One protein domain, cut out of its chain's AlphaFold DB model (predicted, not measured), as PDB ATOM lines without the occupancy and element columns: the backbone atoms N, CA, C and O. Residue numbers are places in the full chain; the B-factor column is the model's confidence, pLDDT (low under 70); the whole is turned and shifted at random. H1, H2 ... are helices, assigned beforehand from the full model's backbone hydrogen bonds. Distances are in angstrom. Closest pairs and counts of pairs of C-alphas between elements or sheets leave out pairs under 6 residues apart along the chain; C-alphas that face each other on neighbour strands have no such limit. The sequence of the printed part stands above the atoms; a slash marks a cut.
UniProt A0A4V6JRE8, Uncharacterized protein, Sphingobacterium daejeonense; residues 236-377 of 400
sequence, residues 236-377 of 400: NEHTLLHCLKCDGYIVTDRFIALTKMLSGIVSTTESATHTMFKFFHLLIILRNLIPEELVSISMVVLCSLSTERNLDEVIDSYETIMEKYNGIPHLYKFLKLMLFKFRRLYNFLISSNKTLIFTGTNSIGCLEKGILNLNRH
ATOM      1  N   ASN A 236     -46.856 -47.465  44.419       93.62
ATOM      2  CA  ASN A 236     -47.109 -47.877  43.047       93.62
ATOM      3  C   ASN A 236     -46.485 -46.884  42.050       93.62
ATOM      4  O   ASN A 236     -45.822 -45.910  42.425       93.62
ATOM      5  N   GLU A 237     -46.695 -47.140  40.762       95.00
ATOM      6  CA  GLU A 237     -46.223 -46.302  39.664       95.00
ATOM      7  C   GLU A 237     -46.724 -44.851  39.742       95.00
ATOM      8  O   GLU A 237     -45.995 -43.929  39.368       95.00
ATOM      9  N   HIS A 238     -47.933 -44.640  40.264       95.81
ATOM     10  CA  HIS A 238     -48.541 -43.320  40.398       95.81
ATOM     11  C   HIS A 238     -47.916 -42.530  41.548       95.81
ATOM     12  O   HIS A 238     -47.590 -41.364  41.347       95.81
ATOM     13  N   THR A 239     -47.605 -43.161  42.688       96.81
ATOM     14  CA  THR A 239     -46.894 -42.499  43.799       96.81
ATOM     15  C   THR A 239     -45.511 -42.003  43.364       96.81
ATOM     16  O   THR A 239     -45.127 -40.874  43.670       96.81
ATOM     17  N   LEU A 240     -44.762 -42.824  42.616       96.25
ATOM     18  CA  LEU A 240     -43.447 -42.447  42.078       96.25
ATOM     19  C   LEU A 240     -43.547 -41.266  41.109       96.25
ATOM     20  O   LEU A 240     -42.743 -40.335  41.174       96.25
ATOM     21  N   LEU A 241     -44.536 -41.301  40.213       95.31
ATOM     22  CA  LEU A 241     -44.767 -40.219  39.263       95.31
ATOM     23  C   LEU A 241     -45.200 -38.930  39.963       95.31
ATOM     24  O   LEU A 241     -44.719 -37.864  39.589       95.31
ATOM     25  N   HIS A 242     -46.109 -39.023  40.932       95.75
ATOM     26  CA  HIS A 242     -46.621 -37.885  41.689       95.75
ATOM     27  C   HIS A 242     -45.486 -37.137  42.384       95.75
ATOM     28  O   HIS A 242     -45.314 -35.943  42.164       95.75
ATOM     29  N   CYS A 243     -44.617 -37.869  43.090       95.62
ATOM     30  CA  CYS A 243     -43.425 -37.310  43.729       95.62
ATOM     31  C   CYS A 243     -42.546 -36.525  42.739       95.62
ATOM     32  O   CYS A 243     -42.192 -35.375  42.993       95.62
ATOM     33  N   LEU A 244     -42.261 -37.103  41.565       93.44
ATOM     34  CA  LEU A 244     -41.496 -36.401  40.532       93.44
ATOM     35  C   LEU A 244     -42.224 -35.177  39.990       93.44
ATOM     36  O   LEU A 244     -41.589 -34.150  39.795       93.44
ATOM     37  N   LYS A 245     -43.530 -35.265  39.728       92.81
ATOM     38  CA  LYS A 245     -44.316 -34.133  39.222       92.81
ATOM     39  C   LYS A 245     -44.255 -32.942  40.177       92.81
ATOM     40  O   LYS A 245     -44.014 -31.829  39.711       92.81
ATOM     41  N   CYS A 246     -44.418 -33.178  41.479       92.69
ATOM     42  CA  CYS A 246     -44.305 -32.140  42.508       92.69
ATOM     43  C   CYS A 246     -42.931 -31.456  42.494       92.69
ATOM     44  O   CYS A 246     -42.847 -30.245  42.674       92.69
ATOM     45  N   ASP A 247     -41.874 -32.216  42.207       91.69
ATOM     46  CA  ASP A 247     -40.492 -31.733  42.188       91.69
ATOM     47  C   ASP A 247     -40.025 -31.301  40.778       91.69
ATOM     48  O   ASP A 247     -38.826 -31.203  40.507       91.69
ATOM     49  N   GLY A 248     -40.950 -31.061  39.839       89.69
ATOM     50  CA  GLY A 248     -40.620 -30.619  38.478       89.69
ATOM     51  C   GLY A 248     -39.793 -31.635  37.681       89.69
ATOM     52  O   GLY A 248     -38.977 -31.255  36.848       89.69
ATOM     53  N   TYR A 249     -39.997 -32.923  37.959       90.00
ATOM     54  CA  TYR A 249     -39.283 -34.081  37.421       90.00
ATOM     55  C   TYR A 249     -37.792 -34.156  37.775       90.00
ATOM     56  O   TYR A 249     -37.012 -34.847  37.115       90.00
ATOM     57  N   ILE A 250     -37.391 -33.491  38.856       88.88
ATOM     58  CA  ILE A 250     -36.028 -33.541  39.375       88.88
ATOM     59  C   ILE A 250     -35.900 -34.704  40.364       88.88
ATOM     60  O   ILE A 250     -36.752 -34.923  41.220       88.88
ATOM     61  N   VAL A 251     -34.796 -35.449  40.270       90.44
ATOM     62  CA  VAL A 251     -34.438 -36.455  41.277       90.44
ATOM     63  C   VAL A 251     -33.987 -35.737  42.550       90.44
ATOM     64  O   VAL A 251     -32.893 -35.174  42.596       90.44
ATOM     65  N   THR A 252     -34.823 -35.782  43.581       92.31
ATOM     66  CA  THR A 252     -34.569 -35.213  44.910       92.31
ATOM     67  C   THR A 252     -34.276 -36.308  45.940       92.31
ATOM     68  O   THR A 252     -34.516 -37.494  45.699       92.31
ATOM     69  N   ASP A 253     -33.797 -35.926  47.130       90.25
ATOM     70  CA  ASP A 253     -33.656 -36.863  48.258       90.25
ATOM     71  C   ASP A 253     -35.003 -37.483  48.661       90.25
ATOM     72  O   ASP A 253     -35.054 -38.641  49.080       90.25
ATOM     73  N   ARG A 254     -36.100 -36.740  48.466       92.12
ATOM     74  CA  ARG A 254     -37.480 -37.200  48.645       92.12
ATOM     75  C   ARG A 254     -37.810 -38.342  47.686       92.12
ATOM     76  O   ARG A 254     -38.242 -39.409  48.125       92.12
ATOM     77  N   PHE A 255     -37.516 -38.171  46.395       94.88
ATOM     78  CA  PHE A 255     -37.685 -39.239  45.409       94.88
ATOM     79  C   PHE A 255     -36.792 -40.452  45.710       94.88
ATOM     80  O   PHE A 255     -37.257 -41.587  45.653       94.88
ATOM     81  N   ILE A 256     -35.533 -40.240  46.109       92.50
ATOM     82  CA  ILE A 256     -34.618 -41.333  46.486       92.50
ATOM     83  C   ILE A 256     -35.132 -42.092  47.722       92.50
ATOM     84  O   ILE A 256     -35.026 -43.316  47.794       92.50
ATOM     85  N   ALA A 257     -35.686 -41.393  48.716       90.62
ATOM     86  CA  ALA A 257     -36.287 -42.032  49.884       90.62
ATOM     87  C   ALA A 257     -37.493 -42.899  49.492       90.62
ATOM     88  O   ALA A 257     -37.634 -44.011  50.001       90.62
ATOM     89  N   LEU A 258     -38.304 -42.423  48.545       93.88
ATOM     90  CA  LEU A 258     -39.435 -43.160  47.994       93.88
ATOM     91  C   LEU A 258     -38.984 -44.428  47.251       93.88
ATOM     92  O   LEU A 258     -39.508 -45.511  47.509       93.88
ATOM     93  N   THR A 259     -37.968 -44.344  46.383       94.19
ATOM     94  CA  THR A 259     -37.495 -45.512  45.616       94.19
ATOM     95  C   THR A 259     -36.886 -46.604  46.494       94.19
ATOM     96  O   THR A 259     -36.897 -47.765  46.092       94.19
ATOM     97  N   LYS A 260     -36.420 -46.290  47.711       91.62
ATOM     98  CA  LYS A 260     -35.962 -47.303  48.683       91.62
ATOM     99  C   LYS A 260     -37.058 -48.278  49.110       91.62
ATOM    100  O   LYS A 260     -36.726 -49.376  49.539       91.62
ATOM    101  N   MET A 261     -38.340 -47.934  48.954       91.56
ATOM    102  CA  MET A 261     -39.433 -48.891  49.187       91.56
ATOM    103  C   MET A 261     -39.421 -50.054  48.187       91.56
ATOM    104  O   MET A 261     -40.064 -51.070  48.424       91.56
ATOM    105  N   LEU A 262     -38.664 -49.926  47.094       92.94
ATOM    106  CA  LEU A 262     -38.440 -50.988  46.125       92.94
ATOM    107  C   LEU A 262     -37.247 -51.885  46.481       92.94
ATOM    108  O   LEU A 262     -36.965 -52.767  45.680       92.94
ATOM    109  N   SER A 263     -36.515 -51.684  47.587       91.62
ATOM    110  CA  SER A 263     -35.324 -52.496  47.913       91.62
ATOM    111  C   SER A 263     -35.669 -53.906  48.406       91.62
ATOM    112  O   SER A 263     -36.809 -54.195  48.776       91.62
ATOM    113  N   GLY A 264     -34.672 -54.798  48.420       86.12
ATOM    114  CA  GLY A 264     -34.820 -56.186  48.867       86.12
ATOM    115  C   GLY A 264     -35.238 -56.351  50.329       86.12
ATOM    116  O   GLY A 264     -35.908 -57.329  50.646       86.12
ATOM    117  N   ILE A 265     -34.915 -55.393  51.207       84.62
ATOM    118  CA  ILE A 265     -35.379 -55.412  52.605       84.62
ATOM    119  C   ILE A 265     -36.885 -55.137  52.719       84.62
ATOM    120  O   ILE A 265     -37.517 -55.610  53.661       84.62
ATOM    121  N   VAL A 266     -37.459 -54.349  51.805       85.06
ATOM    122  CA  VAL A 266     -38.827 -53.824  51.954       85.06
ATOM    123  C   VAL A 266     -39.837 -54.578  51.093       85.06
ATOM    124  O   VAL A 266     -40.970 -54.779  51.524       85.06
ATOM    125  N   SER A 267     -39.457 -54.998  49.886       88.50
ATOM    126  CA  SER A 267     -40.395 -55.579  48.924       88.50
ATOM    127  C   SER A 267     -39.836 -56.814  48.217       88.50
ATOM    128  O   SER A 267     -38.626 -57.033  48.138       88.50
ATOM    129  N   THR A 268     -40.726 -57.617  47.634       89.12
ATOM    130  CA  THR A 268     -40.331 -58.770  46.812       89.12
ATOM    131  C   THR A 268     -39.791 -58.319  45.453       89.12
ATOM    132  O   THR A 268     -40.170 -57.260  44.949       89.12
ATOM    133  N   THR A 269     -38.931 -59.133  44.832       90.25
ATOM    134  CA  THR A 269     -38.406 -58.870  43.479       90.25
ATOM    135  C   THR A 269     -39.540 -58.707  42.465       90.25
ATOM    136  O   THR A 269     -39.548 -57.747  41.706       90.25
ATOM    137  N   GLU A 270     -40.541 -59.589  42.494       88.56
ATOM    138  CA  GLU A 270     -41.670 -59.555  41.556       88.56
ATOM    139  C   GLU A 270     -42.475 -58.247  41.642       88.56
ATOM    140  O   GLU A 270     -42.652 -57.562  40.632       88.56
ATOM    141  N   SER A 271     -42.920 -57.867  42.847       89.06
ATOM    142  CA  SER A 271     -43.729 -56.654  43.051       89.06
ATOM    143  C   SER A 271     -42.966 -55.380  42.683       89.06
ATOM    144  O   SER A 271     -43.516 -54.475  42.045       89.06
ATOM    145  N   ALA A 272     -41.680 -55.321  43.032       92.44
ATOM    146  CA  ALA A 272     -40.836 -54.167  42.772       92.44
ATOM    147  C   ALA A 272     -40.518 -54.011  41.282       92.44
ATOM    148  O   ALA A 272     -40.634 -52.906  40.742       92.44
ATOM    149  N   THR A 273     -40.183 -55.110  40.595       92.00
ATOM    150  CA  THR A 273     -39.947 -55.091  39.148       92.00
ATOM    151  C   THR A 273     -41.228 -54.679  38.424       92.00
ATOM    152  O   THR A 273     -41.191 -53.768  37.602       92.00
ATOM    153  N   HIS A 274     -42.388 -55.244  38.774       91.62
ATOM    154  CA  HIS A 274     -43.665 -54.861  38.157       91.62
ATOM    155  C   HIS A 274     -43.979 -53.366  38.315       91.62
ATOM    156  O   HIS A 274     -44.313 -52.695  37.336       91.62
ATOM    157  N   THR A 275     -43.794 -52.827  39.525       94.69
ATOM    158  CA  THR A 275     -43.980 -51.397  39.824       94.69
ATOM    159  C   THR A 275     -43.050 -50.520  38.986       94.69
ATOM    160  O   THR A 275     -43.496 -49.551  38.371       94.69
ATOM    161  N   MET A 276     -41.767 -50.886  38.883       94.69
ATOM    162  CA  MET A 276     -40.801 -50.169  38.046       94.69
ATOM    163  C   MET A 276     -41.202 -50.173  36.564       94.69
ATOM    164  O   MET A 276     -41.121 -49.132  35.916       94.69
ATOM    165  N   PHE A 277     -41.627 -51.310  36.004       92.81
ATOM    166  CA  PHE A 277     -42.006 -51.380  34.586       92.81
ATOM    167  C   PHE A 277     -43.216 -50.499  34.274       92.81
ATOM    168  O   PHE A 277     -43.188 -49.742  33.303       92.81
ATOM    169  N   LYS A 278     -44.253 -50.557  35.116       93.25
ATOM    170  CA  LYS A 278     -45.429 -49.685  35.000       93.25
ATOM    171  C   LYS A 278     -45.044 -48.213  35.107       93.25
ATOM    172  O   LYS A 278     -45.490 -47.400  34.302       93.25
ATOM    173  N   PHE A 279     -44.146 -47.889  36.032       94.94
ATOM    174  CA  PHE A 279     -43.617 -46.543  36.190       94.94
ATOM    175  C   PHE A 279     -42.851 -46.061  34.949       94.94
ATOM    176  O   PHE A 279     -43.123 -44.974  34.448       94.94
ATOM    177  N   PHE A 280     -41.950 -46.869  34.381       92.44
ATOM    178  CA  PHE A 280     -41.229 -46.504  33.154       92.44
ATOM    179  C   PHE A 280     -42.163 -46.342  31.960       92.44
ATOM    180  O   PHE A 280     -42.002 -45.407  31.176       92.44
ATOM    181  N   HIS A 281     -43.161 -47.215  31.835       90.19
ATOM    182  CA  HIS A 281     -44.190 -47.077  30.815       90.19
ATOM    183  C   HIS A 281     -44.924 -45.736  30.945       90.19
ATOM    184  O   HIS A 281     -45.053 -45.009  29.959       90.19
ATOM    185  N   LEU A 282     -45.318 -45.374  32.168       91.00
ATOM    186  CA  LEU A 282     -46.001 -44.122  32.467       91.00
ATOM    187  C   LEU A 282     -45.125 -42.895  32.157       91.00
ATOM    188  O   LEU A 282     -45.592 -41.964  31.502       91.00
ATOM    189  N   LEU A 283     -43.840 -42.917  32.531       89.62
ATOM    190  CA  LEU A 283     -42.888 -41.850  32.193       89.62
ATOM    191  C   LEU A 283     -42.743 -41.648  30.679       89.62
ATOM    192  O   LEU A 283     -42.701 -40.512  30.207       89.62
ATOM    193  N   ILE A 284     -42.683 -42.739  29.911       86.81
ATOM    194  CA  ILE A 284     -42.527 -42.671  28.455       86.81
ATOM    195  C   ILE A 284     -43.797 -42.147  27.777       86.81
ATOM    196  O   ILE A 284     -43.700 -41.362  26.831       86.81
ATOM    197  N   ILE A 285     -44.981 -42.559  28.244       84.94
ATOM    198  CA  ILE A 285     -46.262 -42.089  27.695       84.94
ATOM    199  C   ILE A 285     -46.447 -40.593  27.936       84.94
ATOM    200  O   ILE A 285     -46.899 -39.886  27.036       84.94
ATOM    201  N   LEU A 286     -46.083 -40.100  29.121       79.56
ATOM    202  CA  LEU A 286     -46.304 -38.703  29.488       79.56
ATOM    203  C   LEU A 286     -45.433 -37.715  28.697       79.56
ATOM    204  O   LEU A 286     -45.703 -36.523  28.767       79.56
ATOM    205  N   ARG A 287     -44.437 -38.196  27.924       62.97
ATOM    206  CA  ARG A 287     -43.665 -37.493  26.866       62.97
ATOM    207  C   ARG A 287     -43.102 -36.096  27.189       62.97
ATOM    208  O   ARG A 287     -42.604 -35.431  26.286       62.97
ATOM    209  N   ASN A 288     -43.094 -35.685  28.452       64.62
ATOM    210  CA  ASN A 288     -42.638 -34.361  28.882       64.62
ATOM    211  C   ASN A 288     -41.165 -34.319  29.317       64.62
ATOM    212  O   ASN A 288     -40.685 -33.260  29.702       64.62
ATOM    213  N   LEU A 289     -40.449 -35.446  29.262       72.62
ATOM    214  CA  LEU A 289     -39.065 -35.548  29.728       72.62
ATOM    215  C   LEU A 289     -38.070 -35.542  28.577       72.62
ATOM    216  O   LEU A 289     -38.266 -36.231  27.569       72.62
ATOM    217  N   ILE A 290     -36.956 -34.834  28.764       80.31
ATOM    218  CA  ILE A 290     -35.804 -35.004  27.877       80.31
ATOM    219  C   ILE A 290     -35.152 -36.378  28.126       80.31
ATOM    220  O   ILE A 290     -35.198 -36.898  29.248       80.31
ATOM    221  N   PRO A 291     -34.538 -37.007  27.106       82.25
ATOM    222  CA  PRO A 291     -33.968 -38.349  27.233       82.25
ATOM    223  C   PRO A 291     -32.982 -38.516  28.400       82.25
ATOM    224  O   PRO A 291     -32.917 -39.585  29.005       82.25
ATOM    225  N   GLU A 292     -32.215 -37.477  28.727       81.62
ATOM    226  CA  GLU A 292     -31.240 -37.482  29.816       81.62
ATOM    227  C   GLU A 292     -31.896 -37.604  31.198       81.62
ATOM    228  O   GLU A 292     -31.425 -38.385  32.031       81.62
ATOM    229  N   GLU A 293     -32.994 -36.881  31.431       85.62
ATOM    230  CA  GLU A 293     -33.769 -36.944  32.678       85.62
ATOM    231  C   GLU A 293     -34.386 -38.325  32.855       85.62
ATOM    232  O   GLU A 293     -34.237 -38.942  33.910       85.62
ATOM    233  N   LEU A 294     -34.994 -38.852  31.787       87.69
ATOM    234  CA  LEU A 294     -35.589 -40.184  31.781       87.69
ATOM    235  C   LEU A 294     -34.557 -41.261  32.155       87.69
ATOM    236  O   LEU A 294     -34.828 -42.116  32.994       87.69
ATOM    237  N   VAL A 295     -33.348 -41.196  31.587       87.75
ATOM    238  CA  VAL A 295     -32.262 -42.123  31.941       87.75
ATOM    239  C   VAL A 295     -31.845 -41.957  33.403       87.75
ATOM    240  O   VAL A 295     -31.651 -42.964  34.081       87.75
ATOM    241  N   SER A 296     -31.698 -40.722  33.895       87.50
ATOM    242  CA  SER A 296     -31.297 -40.457  35.284       87.50
ATOM    243  C   SER A 296     -32.300 -41.040  36.283       87.50
ATOM    244  O   SER A 296     -31.931 -41.847  37.139       87.50
ATOM    245  N   ILE A 297     -33.585 -40.717  36.106       92.50
ATOM    246  CA  ILE A 297     -34.691 -41.222  36.928       92.50
ATOM    247  C   ILE A 297     -34.717 -42.753  36.899       92.50
ATOM    248  O   ILE A 297     -34.736 -43.401  37.948       92.50
ATOM    249  N   SER A 298     -34.661 -43.355  35.707       92.25
ATOM    250  CA  SER A 298     -34.708 -44.810  35.573       92.25
ATOM    251  C   SER A 298     -33.501 -45.511  36.196       92.25
ATOM    252  O   SER A 298     -33.660 -46.593  36.759       92.25
ATOM    253  N   MET A 299     -32.308 -44.908  36.158       90.25
ATOM    254  CA  MET A 299     -31.135 -45.459  36.843       90.25
ATOM    255  C   MET A 299     -31.307 -45.458  38.366       90.25
ATOM    256  O   MET A 299     -30.947 -46.446  39.000       90.25
ATOM    257  N   VAL A 300     -31.882 -44.405  38.956       92.06
ATOM    258  CA  VAL A 300     -32.130 -44.338  40.412       92.06
ATOM    259  C   VAL A 300     -33.104 -45.428  40.861       92.06
ATOM    260  O   VAL A 300     -32.859 -46.109  41.862       92.06
ATOM    261  N   VAL A 301     -34.176 -45.642  40.093       94.31
ATOM    262  CA  VAL A 301     -35.149 -46.709  40.365       94.31
ATOM    263  C   VAL A 301     -34.497 -48.087  40.247       94.31
ATOM    264  O   VAL A 301     -34.634 -48.894  41.161       94.31
ATOM    265  N   LEU A 302     -33.731 -48.339  39.179       92.06
ATOM    266  CA  LEU A 302     -33.012 -49.605  38.993       92.06
ATOM    267  C   LEU A 302     -31.996 -49.868  40.109       92.06
ATOM    268  O   LEU A 302     -31.943 -50.968  40.643       92.06
ATOM    269  N   CYS A 303     -31.223 -48.860  40.516       89.88
ATOM    270  CA  CYS A 303     -30.296 -48.999  41.637       89.88
ATOM    271  C   CYS A 303     -31.025 -49.340  42.944       89.88
ATOM    272  O   CYS A 303     -30.556 -50.192  43.698       89.88
ATOM    273  N   SER A 304     -32.179 -48.719  43.197       91.75
ATOM    274  CA  SER A 304     -32.977 -49.002  44.394       91.75
ATOM    275  C   SER A 304     -33.573 -50.414  44.357       91.75
ATOM    276  O   SER A 304     -33.474 -51.136  45.344       91.75
ATOM    277  N   LEU A 305     -34.093 -50.846  43.200       91.44
ATOM    278  CA  LEU A 305     -34.571 -52.212  42.953       91.44
ATOM    279  C   LEU A 305     -33.474 -53.257  43.216       91.44
ATOM    280  O   LEU A 305     -33.719 -54.339  43.738       91.44
ATOM    281  N   SER A 306     -32.246 -52.946  42.843       89.62
ATOM    282  CA  SER A 306     -31.113 -53.858  42.954       89.62
ATOM    283  C   SER A 306     -30.454 -53.879  44.331       89.62
ATOM    284  O   SER A 306     -29.609 -54.730  44.601       89.62
ATOM    285  N   THR A 307     -30.820 -52.947  45.209       89.19
ATOM    286  CA  THR A 307     -30.264 -52.867  46.559       89.19
ATOM    287  C   THR A 307     -30.778 -54.035  47.400       89.19
ATOM    288  O   THR A 307     -31.981 -54.294  47.427       89.19
ATOM    289  N   GLU A 308     -29.864 -54.734  48.082       88.50
ATOM    290  CA  GLU A 308     -30.162 -55.877  48.970       88.50
ATOM    291  C   GLU A 308     -30.841 -57.066  48.266       88.50
ATOM    292  O   GLU A 308     -31.536 -57.854  48.904       88.50
ATOM    293  N   ARG A 309     -30.640 -57.215  46.950       88.56
ATOM    294  CA  ARG A 309     -31.139 -58.353  46.165       88.56
ATOM    295  C   ARG A 309     -30.023 -59.098  45.452       88.56
ATOM    296  O   ARG A 309     -28.975 -58.531  45.143       88.56
ATOM    297  N   ASN A 310     -30.295 -60.362  45.134       88.38
ATOM    298  CA  ASN A 310     -29.527 -61.088  44.135       88.38
ATOM    299  C   ASN A 310     -29.767 -60.444  42.762       88.38
ATOM    300  O   ASN A 310     -30.902 -60.299  42.311       88.38
ATOM    301  N   LEU A 311     -28.692 -60.005  42.119       85.88
ATOM    302  CA  LEU A 311     -28.778 -59.231  40.888       85.88
ATOM    303  C   LEU A 311     -29.122 -60.089  39.680       85.88
ATOM    304  O   LEU A 311     -29.801 -59.586  38.787       85.88
ATOM    305  N   ASP A 312     -28.719 -61.357  39.680       87.62
ATOM    306  CA  ASP A 312     -29.091 -62.291  38.620       87.62
ATOM    307  C   ASP A 312     -30.612 -62.500  38.631       87.62
ATOM    308  O   ASP A 312     -31.262 -62.332  37.606       87.62
ATOM    309  N   GLU A 313     -31.216 -62.671  39.815       88.56
ATOM    310  CA  GLU A 313     -32.680 -62.756  39.964       88.56
ATOM    311  C   GLU A 313     -33.403 -61.483  39.496       88.56
ATOM    312  O   GLU A 313     -34.464 -61.552  38.872       88.56
ATOM    313  N   VAL A 314     -32.843 -60.301  39.784       88.88
ATOM    314  CA  VAL A 314     -33.412 -59.024  39.318       88.88
ATOM    315  C   VAL A 314     -33.331 -58.915  37.795       88.88
ATOM    316  O   VAL A 314     -34.293 -58.477  37.166       88.88
ATOM    317  N   ILE A 315     -32.206 -59.313  37.196       90.00
ATOM    318  CA  ILE A 315     -32.005 -59.303  35.742       90.00
ATOM    319  C   ILE A 315     -32.957 -60.290  35.062       90.00
ATOM    320  O   ILE A 315     -33.629 -59.902  34.107       90.00
ATOM    321  N   ASP A 316     -33.079 -61.510  35.579       90.75
ATOM    322  CA  ASP A 316     -33.977 -62.538  35.044       90.75
ATOM    323  C   ASP A 316     -35.443 -62.089  35.126       90.75
ATOM    324  O   ASP A 316     -36.211 -62.208  34.163       90.75
ATOM    325  N   SER A 317     -35.836 -61.490  36.258       90.75
ATOM    326  CA  SER A 317     -37.162 -60.893  36.441       90.75
ATOM    327  C   SER A 317     -37.408 -59.750  35.449       90.75
ATOM    328  O   SER A 317     -38.478 -59.677  34.835       90.75
ATOM    329  N   TYR A 318     -36.409 -58.885  35.241       92.50
ATOM    330  CA  TYR A 318     -36.475 -57.789  34.277       92.50
ATOM    331  C   TYR A 318     -36.679 -58.307  32.854       92.50
ATOM    332  O   TYR A 318     -37.571 -57.834  32.154       92.50
ATOM    333  N   GLU A 319     -35.876 -59.274  32.410       91.81
ATOM    334  CA  GLU A 319     -35.980 -59.843  31.062       91.81
ATOM    335  C   GLU A 319     -37.333 -60.526  30.849       91.81
ATOM    336  O   GLU A 319     -38.002 -60.269  29.846       91.81
ATOM    337  N   THR A 320     -37.797 -61.291  31.842       91.81
ATOM    338  CA  THR A 320     -39.104 -61.962  31.813       91.81
ATOM    339  C   THR A 320     -40.256 -60.973  31.640       91.81
ATOM    340  O   THR A 320     -41.162 -61.194  30.834       91.81
ATOM    341  N   ILE A 321     -40.252 -59.866  32.391       87.69
ATOM    342  CA  ILE A 321     -41.305 -58.850  32.288       87.69
ATOM    343  C   ILE A 321     -41.152 -58.038  30.996       87.69
ATOM    344  O   ILE A 321     -42.157 -57.759  30.344       87.69
ATOM    345  N   MET A 322     -39.928 -57.708  30.578       90.25
ATOM    346  CA  MET A 322     -39.652 -56.964  29.344       90.25
ATOM    347  C   MET A 322     -40.214 -57.660  28.101       90.25
ATOM    348  O   MET A 322     -40.758 -56.979  27.229       90.25
ATOM    349  N   GLU A 323     -40.144 -58.991  28.025       89.56
ATOM    350  CA  GLU A 323     -40.708 -59.752  26.902       89.56
ATOM    351  C   GLU A 323     -42.231 -59.594  26.772       89.56
ATOM    352  O   GLU A 323     -42.750 -59.556  25.656       89.56
ATOM    353  N   LYS A 324     -42.953 -59.357  27.878       88.75
ATOM    354  CA  LYS A 324     -44.397 -59.052  27.845       88.75
ATOM    355  C   LYS A 324     -44.715 -57.721  27.149       88.75
ATOM    356  O   LYS A 324     -45.850 -57.506  26.736       88.75
ATOM    357  N   TYR A 325     -43.727 -56.837  27.004       83.38
ATOM    358  CA  TYR A 325     -43.866 -55.517  26.381       83.38
ATOM    359  C   TYR A 325     -43.268 -55.443  24.968       83.38
ATOM    360  O   TYR A 325     -43.150 -54.346  24.416       83.38
ATOM    361  N   ASN A 326     -42.913 -56.574  24.344       85.81
ATOM    362  CA  ASN A 326     -42.369 -56.599  22.978       85.81
ATOM    363  C   ASN A 326     -43.310 -55.954  21.931       85.81
ATOM    364  O   ASN A 326     -42.839 -55.377  20.950       85.81
ATOM    365  N   GLY A 327     -44.623 -55.959  22.192       86.00
ATOM    366  CA  GLY A 327     -45.655 -55.311  21.384       86.00
ATOM    367  C   GLY A 327     -45.684 -53.780  21.480       86.00
ATOM    368  O   GLY A 327     -46.437 -53.148  20.745       86.00
ATOM    369  N   ILE A 328     -44.865 -53.166  22.345       86.31
ATOM    370  CA  ILE A 328     -44.735 -51.710  22.500       86.31
ATOM    371  C   ILE A 328     -43.294 -51.301  22.128       86.31
ATOM    372  O   ILE A 328     -42.439 -51.164  23.007       86.31
ATOM    373  N   PRO A 329     -42.976 -51.082  20.832       86.31
ATOM    374  CA  PRO A 329     -41.588 -51.035  20.351       86.31
ATOM    375  C   PRO A 329     -40.706 -49.969  21.010       86.31
ATOM    376  O   PRO A 329     -39.519 -50.191  21.249       86.31
ATOM    377  N   HIS A 330     -41.274 -48.799  21.306       83.44
ATOM    378  CA  HIS A 330     -40.545 -47.687  21.914       83.44
ATOM    379  C   HIS A 330     -40.203 -47.966  23.385       83.44
ATOM    380  O   HIS A 330     -39.061 -47.744  23.791       83.44
ATOM    381  N   LEU A 331     -41.151 -48.520  24.149       84.75
ATOM    382  CA  LEU A 331     -40.932 -48.963  25.524       84.75
ATOM    383  C   LEU A 331     -39.914 -50.107  25.557       84.75
ATOM    384  O   LEU A 331     -38.927 -50.020  26.277       84.75
ATOM    385  N   TYR A 332     -40.080 -51.127  24.714       88.19
ATOM    386  CA  TYR A 332     -39.153 -52.257  24.636       88.19
ATOM    387  C   TYR A 332     -37.716 -51.821  24.301       88.19
ATOM    388  O   TYR A 332     -36.758 -52.248  24.947       88.19
ATOM    389  N   LYS A 333     -37.544 -50.901  23.339       89.19
ATOM    390  CA  LYS A 333     -36.229 -50.331  23.000       89.19
ATOM    391  C   LYS A 333     -35.610 -49.576  24.177       89.19
ATOM    392  O   LYS A 333     -34.411 -49.720  24.424       89.19
ATOM    393  N   PHE A 334     -36.405 -48.781  24.892       89.25
ATOM    394  CA  PHE A 334     -35.948 -48.074  26.086       89.25
ATOM    395  C   PHE A 334     -35.536 -49.047  27.196       89.25
ATOM    396  O   PHE A 334     -34.439 -48.934  27.737       89.25
ATOM    397  N   LEU A 335     -36.360 -50.056  27.476       89.56
ATOM    398  CA  LEU A 335     -36.084 -51.071  28.489       89.56
ATOM    399  C   LEU A 335     -34.796 -51.845  28.187       89.56
ATOM    400  O   LEU A 335     -33.988 -52.044  29.093       89.56
ATOM    401  N   LYS A 336     -34.548 -52.204  26.921       91.50
ATOM    402  CA  LYS A 336     -33.274 -52.806  26.494       91.50
ATOM    403  C   LYS A 336     -32.080 -51.889  26.737       91.50
ATOM    404  O   LYS A 336     -31.041 -52.347  27.213       91.50
ATOM    405  N   LEU A 337     -32.213 -50.600  26.420       90.81
ATOM    406  CA  LEU A 337     -31.163 -49.613  26.673       90.81
ATOM    407  C   LEU A 337     -30.856 -49.500  28.171       90.81
ATOM    408  O   LEU A 337     -29.684 -49.474  28.552       90.81
ATOM    409  N   MET A 338     -31.891 -49.453  29.011       92.06
ATOM    410  CA  MET A 338     -31.738 -49.370  30.461       92.06
ATOM    411  C   MET A 338     -31.079 -50.621  31.036       92.06
ATOM    412  O   MET A 338     -30.112 -50.490  31.781       92.06
ATOM    413  N   LEU A 339     -31.500 -51.818  30.616       90.88
ATOM    414  CA  LEU A 339     -30.868 -53.074  31.028       90.88
ATOM    415  C   LEU A 339     -29.388 -53.129  30.624       90.88
ATOM    416  O   LEU A 339     -28.533 -53.503  31.425       90.88
ATOM    417  N   PHE A 340     -29.058 -52.698  29.403       91.62
ATOM    418  CA  PHE A 340     -27.672 -52.623  28.940       91.62
ATOM    419  C   PHE A 340     -26.827 -51.658  29.786       91.62
ATOM    420  O   PHE A 340     -25.724 -52.008  30.214       91.62
ATOM    421  N   LYS A 341     -27.337 -50.445  30.052       88.75
ATOM    422  CA  LYS A 341     -26.661 -49.459  30.913       88.75
ATOM    423  C   LYS A 341     -26.478 -49.996  32.332       88.75
ATOM    424  O   LYS A 341     -25.394 -49.855  32.897       88.75
ATOM    425  N   PHE A 342     -27.502 -50.655  32.864       87.25
ATOM    426  CA  PHE A 342     -27.488 -51.259  34.186       87.25
ATOM    427  C   PHE A 342     -26.439 -52.376  34.303       87.25
ATOM    428  O   PHE A 342     -25.579 -52.307  35.179       87.25
ATOM    429  N   ARG A 343     -26.396 -53.326  33.355       88.00
ATOM    430  CA  ARG A 343     -25.364 -54.383  33.301       88.00
ATOM    431  C   ARG A 343     -23.943 -53.817  33.246       88.00
ATOM    432  O   ARG A 343     -23.044 -54.328  33.907       88.00
ATOM    433  N   ARG A 344     -23.721 -52.735  32.488       87.06
ATOM    434  CA  ARG A 344     -22.407 -52.068  32.443       87.06
ATOM    435  C   ARG A 344     -22.014 -51.455  33.783       87.06
ATOM    436  O   ARG A 344     -20.860 -51.602  34.182       87.06
ATOM    437  N   LEU A 345     -22.943 -50.768  34.450       81.62
ATOM    438  CA  LEU A 345     -22.707 -50.214  35.783       81.62
ATOM    439  C   LEU A 345     -22.378 -51.331  36.779       81.62
ATOM    440  O   LEU A 345     -21.430 -51.208  37.549       81.62
ATOM    441  N   TYR A 346     -23.118 -52.434  36.715       77.12
ATOM    442  CA  TYR A 346     -22.906 -53.588  37.574       77.12
ATOM    443  C   TYR A 346     -21.514 -54.209  37.399       77.12
ATOM    444  O   TYR A 346     -20.754 -54.293  38.364       77.12
ATOM    445  N   ASN A 347     -21.131 -54.544  36.164       81.88
ATOM    446  CA  ASN A 347     -19.812 -55.115  35.870       81.88
ATOM    447  C   ASN A 347     -18.674 -54.202  36.350       81.88
ATOM    448  O   ASN A 347     -17.663 -54.672  36.874       81.88
ATOM    449  N   PHE A 348     -18.850 -52.884  36.213       77.69
ATOM    450  CA  PHE A 348     -17.895 -51.908  36.723       77.69
ATOM    451  C   PHE A 348     -17.757 -51.973  38.252       77.69
ATOM    452  O   PHE A 348     -16.635 -51.968  38.765       77.69
ATOM    453  N   LEU A 349     -18.866 -52.072  38.988       69.81
ATOM    454  CA  LEU A 349     -18.854 -52.122  40.452       69.81
ATOM    455  C   LEU A 349     -18.228 -53.411  40.992       69.81
ATOM    456  O   LEU A 349     -17.396 -53.325  41.899       69.81
ATOM    457  N   ILE A 350     -18.527 -54.561  40.376       70.88
ATOM    458  CA  ILE A 350     -17.871 -55.841  40.700       70.88
ATOM    459  C   ILE A 350     -16.362 -55.729  40.491       70.88
ATOM    460  O   ILE A 350     -15.586 -56.005  41.402       70.88
ATOM    461  N   SER A 351     -15.934 -55.263  39.311       69.69
ATOM    462  CA  SER A 351     -14.505 -55.138  38.986       69.69
ATOM    463  C   SER A 351     -13.757 -54.166  39.907       69.69
ATOM    464  O   SER A 351     -12.540 -54.250  40.043       69.69
ATOM    465  N   SER A 352     -14.488 -53.258  40.560       66.94
ATOM    466  CA  SER A 352     -13.945 -52.264  41.483       66.94
ATOM    467  C   SER A 352     -13.989 -52.697  42.954       66.94
ATOM    468  O   SER A 352     -13.575 -51.907  43.800       66.94
ATOM    469  N   ASN A 353     -14.511 -53.890  43.281       58.53
ATOM    470  CA  ASN A 353     -14.764 -54.339  44.659       58.53
ATOM    471  C   ASN A 353     -15.569 -53.314  45.491       58.53
ATOM    472  O   ASN A 353     -15.343 -53.129  46.688       58.53
ATOM    473  N   LYS A 354     -16.492 -52.591  44.844       55.06
ATOM    474  CA  LYS A 354     -17.314 -51.560  45.490       55.06
ATOM    475  C   LYS A 354     -18.725 -52.075  45.713       55.06
ATOM    476  O   LYS A 354     -19.422 -52.403  44.758       55.06
ATOM    477  N   THR A 355     -19.168 -52.054  46.965       50.81
ATOM    478  CA  THR A 355     -20.574 -52.271  47.308       50.81
ATOM    479  C   THR A 355     -21.397 -51.043  46.919       50.81
ATOM    480  O   THR A 355     -20.973 -49.901  47.112       50.81
ATOM    481  N   LEU A 356     -22.585 -51.278  46.364       48.28
ATOM    482  CA  LEU A 356     -23.578 -50.257  46.033       48.28
ATOM    483  C   LEU A 356     -24.159 -49.694  47.347       48.28
ATOM    484  O   LEU A 356     -25.169 -50.178  47.843       48.28
ATOM    485  N   ILE A 357     -23.494 -48.713  47.962       41.19
ATOM    486  CA  ILE A 357     -23.993 -48.045  49.174       41.19
ATOM    487  C   ILE A 357     -24.515 -46.660  48.783       41.19
ATOM    488  O   ILE A 357     -23.745 -45.722  48.576       41.19
ATOM    489  N   PHE A 358     -25.840 -46.533  48.672       43.72
ATOM    490  CA  PHE A 358     -26.529 -45.249  48.509       43.72
ATOM    491  C   PHE A 358     -26.784 -44.600  49.872       43.72
ATOM    492  O   PHE A 358     -27.906 -44.559  50.386       43.72
ATOM    493  N   THR A 359     -25.721 -44.071  50.469       32.19
ATOM    494  CA  THR A 359     -25.848 -43.004  51.466       32.19
ATOM    495  C   THR A 359     -25.882 -41.673  50.710       32.19
ATOM    496  O   THR A 359     -25.213 -41.520  49.683       32.19
ATOM    497  N   GLY A 360     -26.766 -40.760  51.119       33.19
ATOM    498  CA  GLY A 360     -27.068 -39.516  50.399       33.19
ATOM    499  C   GLY A 360     -25.843 -38.661  50.048       33.19
ATOM    500  O   GLY A 360     -24.750 -38.866  50.577       33.19
ATOM    501  N   THR A 361     -26.072 -37.737  49.105       33.22
ATOM    502  CA  THR A 361     -25.167 -36.744  48.475       33.22
ATOM    503  C   THR A 361     -23.882 -37.270  47.808       33.22
ATOM    504  O   THR A 361     -23.590 -36.883  46.678       33.22
ATOM    505  N   ASN A 362     -23.155 -38.224  48.395       32.78
ATOM    506  CA  ASN A 362     -21.933 -38.798  47.804       32.78
ATOM    507  C   ASN A 362     -22.202 -39.864  46.724       32.78
ATOM    508  O   ASN A 362     -21.374 -40.091  45.837       32.78
ATOM    509  N   SER A 363     -23.371 -40.504  46.760       38.16
ATOM    510  CA  SER A 363     -23.803 -41.507  45.776       38.16
ATOM    511  C   SER A 363     -24.206 -40.893  44.429       38.16
ATOM    512  O   SER A 363     -23.968 -41.513  43.389       38.16
ATOM    513  N   ILE A 364     -24.682 -39.641  44.427       38.66
ATOM    514  CA  ILE A 364     -24.904 -38.850  43.207       38.66
ATOM    515  C   ILE A 364     -23.572 -38.609  42.495       38.66
ATOM    516  O   ILE A 364     -23.511 -38.802  41.294       38.66
ATOM    517  N   GLY A 365     -22.469 -38.340  43.203       36.47
ATOM    518  CA  GLY A 365     -21.148 -38.167  42.581       36.47
ATOM    519  C   GLY A 365     -20.572 -39.445  41.942       36.47
ATOM    520  O   GLY A 365     -19.854 -39.373  40.940       36.47
ATOM    521  N   CYS A 366     -20.887 -40.627  42.482       38.66
ATOM    522  CA  CYS A 366     -20.512 -41.921  41.889       38.66
ATOM    523  C   CYS A 366     -21.406 -42.294  40.695       38.66
ATOM    524  O   CYS A 366     -20.885 -42.767  39.683       38.66
ATOM    525  N   LEU A 367     -22.715 -42.033  40.781       42.25
ATOM    526  CA  LEU A 367     -23.638 -42.127  39.647       42.25
ATOM    527  C   LEU A 367     -23.268 -41.127  38.554       42.25
ATOM    528  O   LEU A 367     -23.186 -41.524  37.407       42.25
ATOM    529  N   GLU A 368     -22.974 -39.873  38.881       41.66
ATOM    530  CA  GLU A 368     -22.555 -38.837  37.939       41.66
ATOM    531  C   GLU A 368     -21.239 -39.213  37.277       41.66
ATOM    532  O   GLU A 368     -21.158 -39.170  36.058       41.66
ATOM    533  N   LYS A 369     -20.216 -39.661  38.019       40.75
ATOM    534  CA  LYS A 369     -18.960 -40.137  37.408       40.75
ATOM    535  C   LYS A 369     -19.173 -41.386  36.548       40.75
ATOM    536  O   LYS A 369     -18.558 -41.496  35.487       40.75
ATOM    537  N   GLY A 370     -20.049 -42.303  36.961       43.62
ATOM    538  CA  GLY A 370     -20.433 -43.483  36.181       43.62
ATOM    539  C   GLY A 370     -21.203 -43.128  34.904       43.62
ATOM    540  O   GLY A 370     -20.845 -43.585  33.821       43.62
ATOM    541  N   ILE A 371     -22.206 -42.256  35.004       43.47
ATOM    542  CA  ILE A 371     -23.062 -41.763  33.916       43.47
ATOM    543  C   ILE A 371     -22.261 -40.867  32.957       43.47
ATOM    544  O   ILE A 371     -22.374 -41.028  31.744       43.47
ATOM    545  N   LEU A 372     -21.386 -39.990  33.460       40.69
ATOM    546  CA  LEU A 372     -20.467 -39.168  32.659       40.69
ATOM    547  C   LEU A 372     -19.463 -40.036  31.888       40.69
ATOM    548  O   LEU A 372     -19.193 -39.757  30.719       40.69
ATOM    549  N   ASN A 373     -18.946 -41.113  32.491       40.03
ATOM    550  CA  ASN A 373     -18.091 -42.075  31.788       40.03
ATOM    551  C   ASN A 373     -18.869 -42.922  30.767       40.03
ATOM    552  O   ASN A 373     -18.342 -43.218  29.696       40.03
ATOM    553  N   LEU A 374     -20.130 -43.268  31.045       42.69
ATOM    554  CA  LEU A 374     -21.005 -43.973  30.102       42.69
ATOM    555  C   LEU A 374     -21.361 -43.099  28.886       42.69
ATOM    556  O   LEU A 374     -21.333 -43.598  27.762       42.69
ATOM    557  N   ASN A 375     -21.619 -41.802  29.090       41.41
ATOM    558  CA  ASN A 375     -21.977 -40.864  28.022       41.41
ATOM    559  C   ASN A 375     -20.787 -40.462  27.130       41.41
ATOM    560  O   ASN A 375     -20.991 -40.179  25.953       41.41
ATOM    561  N   ARG A 376     -19.539 -40.501  27.628       42.34
ATOM    562  CA  ARG A 376     -18.334 -40.229  26.811       42.34
ATOM    563  C   ARG A 376     -18.099 -41.245  25.684       42.34
ATOM    564  O   ARG A 376     -17.413 -40.914  24.721       42.34
ATOM    565  N   HIS A 377     -18.668 -42.448  25.781       38.31
ATOM    566  CA  HIS A 377     -18.478 -43.522  24.798       38.31
ATOM    567  C   HIS A 377     -19.691 -43.783  23.888       38.31
ATOM    568  O   HIS A 377     -19.588 -44.596  22.973       38.31
TER     569      HIS A 377
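This is residues 236 to 377 of the 400 residues of an uncharacterized protein of Sphingobacterium daejeonense (UniProt A0A4V6JRE8). Three helical hairpins are stacked as three crossed layers: H1 and H2 on one side, H3 and H4 in the middle, H5 and H6 on the other side. The last helix, H7, stands beside this stack, near H4 and H6, and touches no helix. The printed part has 142 residues with seven named helices, H1 to H7 in chain order, and no named strand; its class is all helix. It is compact, with a radius of gyration of the C-alphas of 14.2 A, and rounded, spanning 38 by 35 by 32 A.

Start with H1, residues 237 to 246, and H2, residues 253 to 262, a hairpin at a shallow tilt of 3 degrees, opposite ways; their closest C-alphas, of Cys 243 and Phe 255, are 6.3 A apart. Next come H3, residues 269 to 285, and H4, residues 291 to 306, a hairpin at 8 degrees, closest at C-alphas 272 and 305, 6.6 A apart. These two are the hub, touching three helices each. H1 touches H3 at a steep tilt of 50 degrees, with C-alphas 237 and 279 closest at 4.3 A. H2 touches residues 300 to 305 of H4 at a steep 48 degrees, with C-alphas 262 and 305 closest at 5.2 A. Go on to the hairpin of H5, residues 311 to 323, and H6, residues 329 to 351, at 11 degrees; C-alphas 322 and 332 are closest, 6.7 A apart. H3 touches H5 at a steep 48 degrees, with C-alphas 269 and 314 closest at 6.5 A. Residues 295 to 302 of H4 touch residues 338 to 342 of H6 at a steep 57 degrees, with C-alphas 299 and 342 closest at 7.3 A. The packing is part aligned, part crossed: 3 of these 7 pairs have a shallow tilt. H1 and H2 are each apart from H5 and H6. H7, residues 362 to 375, is near H4 and close to H6 but not clearly touching it, with C-alphas 345 and 370 closest at 7.1 A. In H1, H3, H4, H5, H6 and H7 every O i to N i+4 pair is within hydrogen-bond range; in H2 4 of 6 are.

Find C-alpha 237 at (-46.223, -46.302, 39.664), where H1 begins; it is 14.6 A long, and H2 15.1 A. H3 runs 24.3 A, H4 22.3 A and H5 18.4 A. H6, the longest helix, runs 33.1 A from C-alpha 329 at (-41.588, -51.035, 20.351). H7 runs 19.9 A and ends at C-alpha 375, (-21.977, -40.864, 28.022).

The C-alphas farthest apart, of Gly 327 and Asn 362, are 39.2 A apart. The printed part has no cut, and no link is long. Look at the B-factor column: pLDDT is under 70 at residues 287 to 288, 349 and 351 to 377, and the mean over H7 is 40.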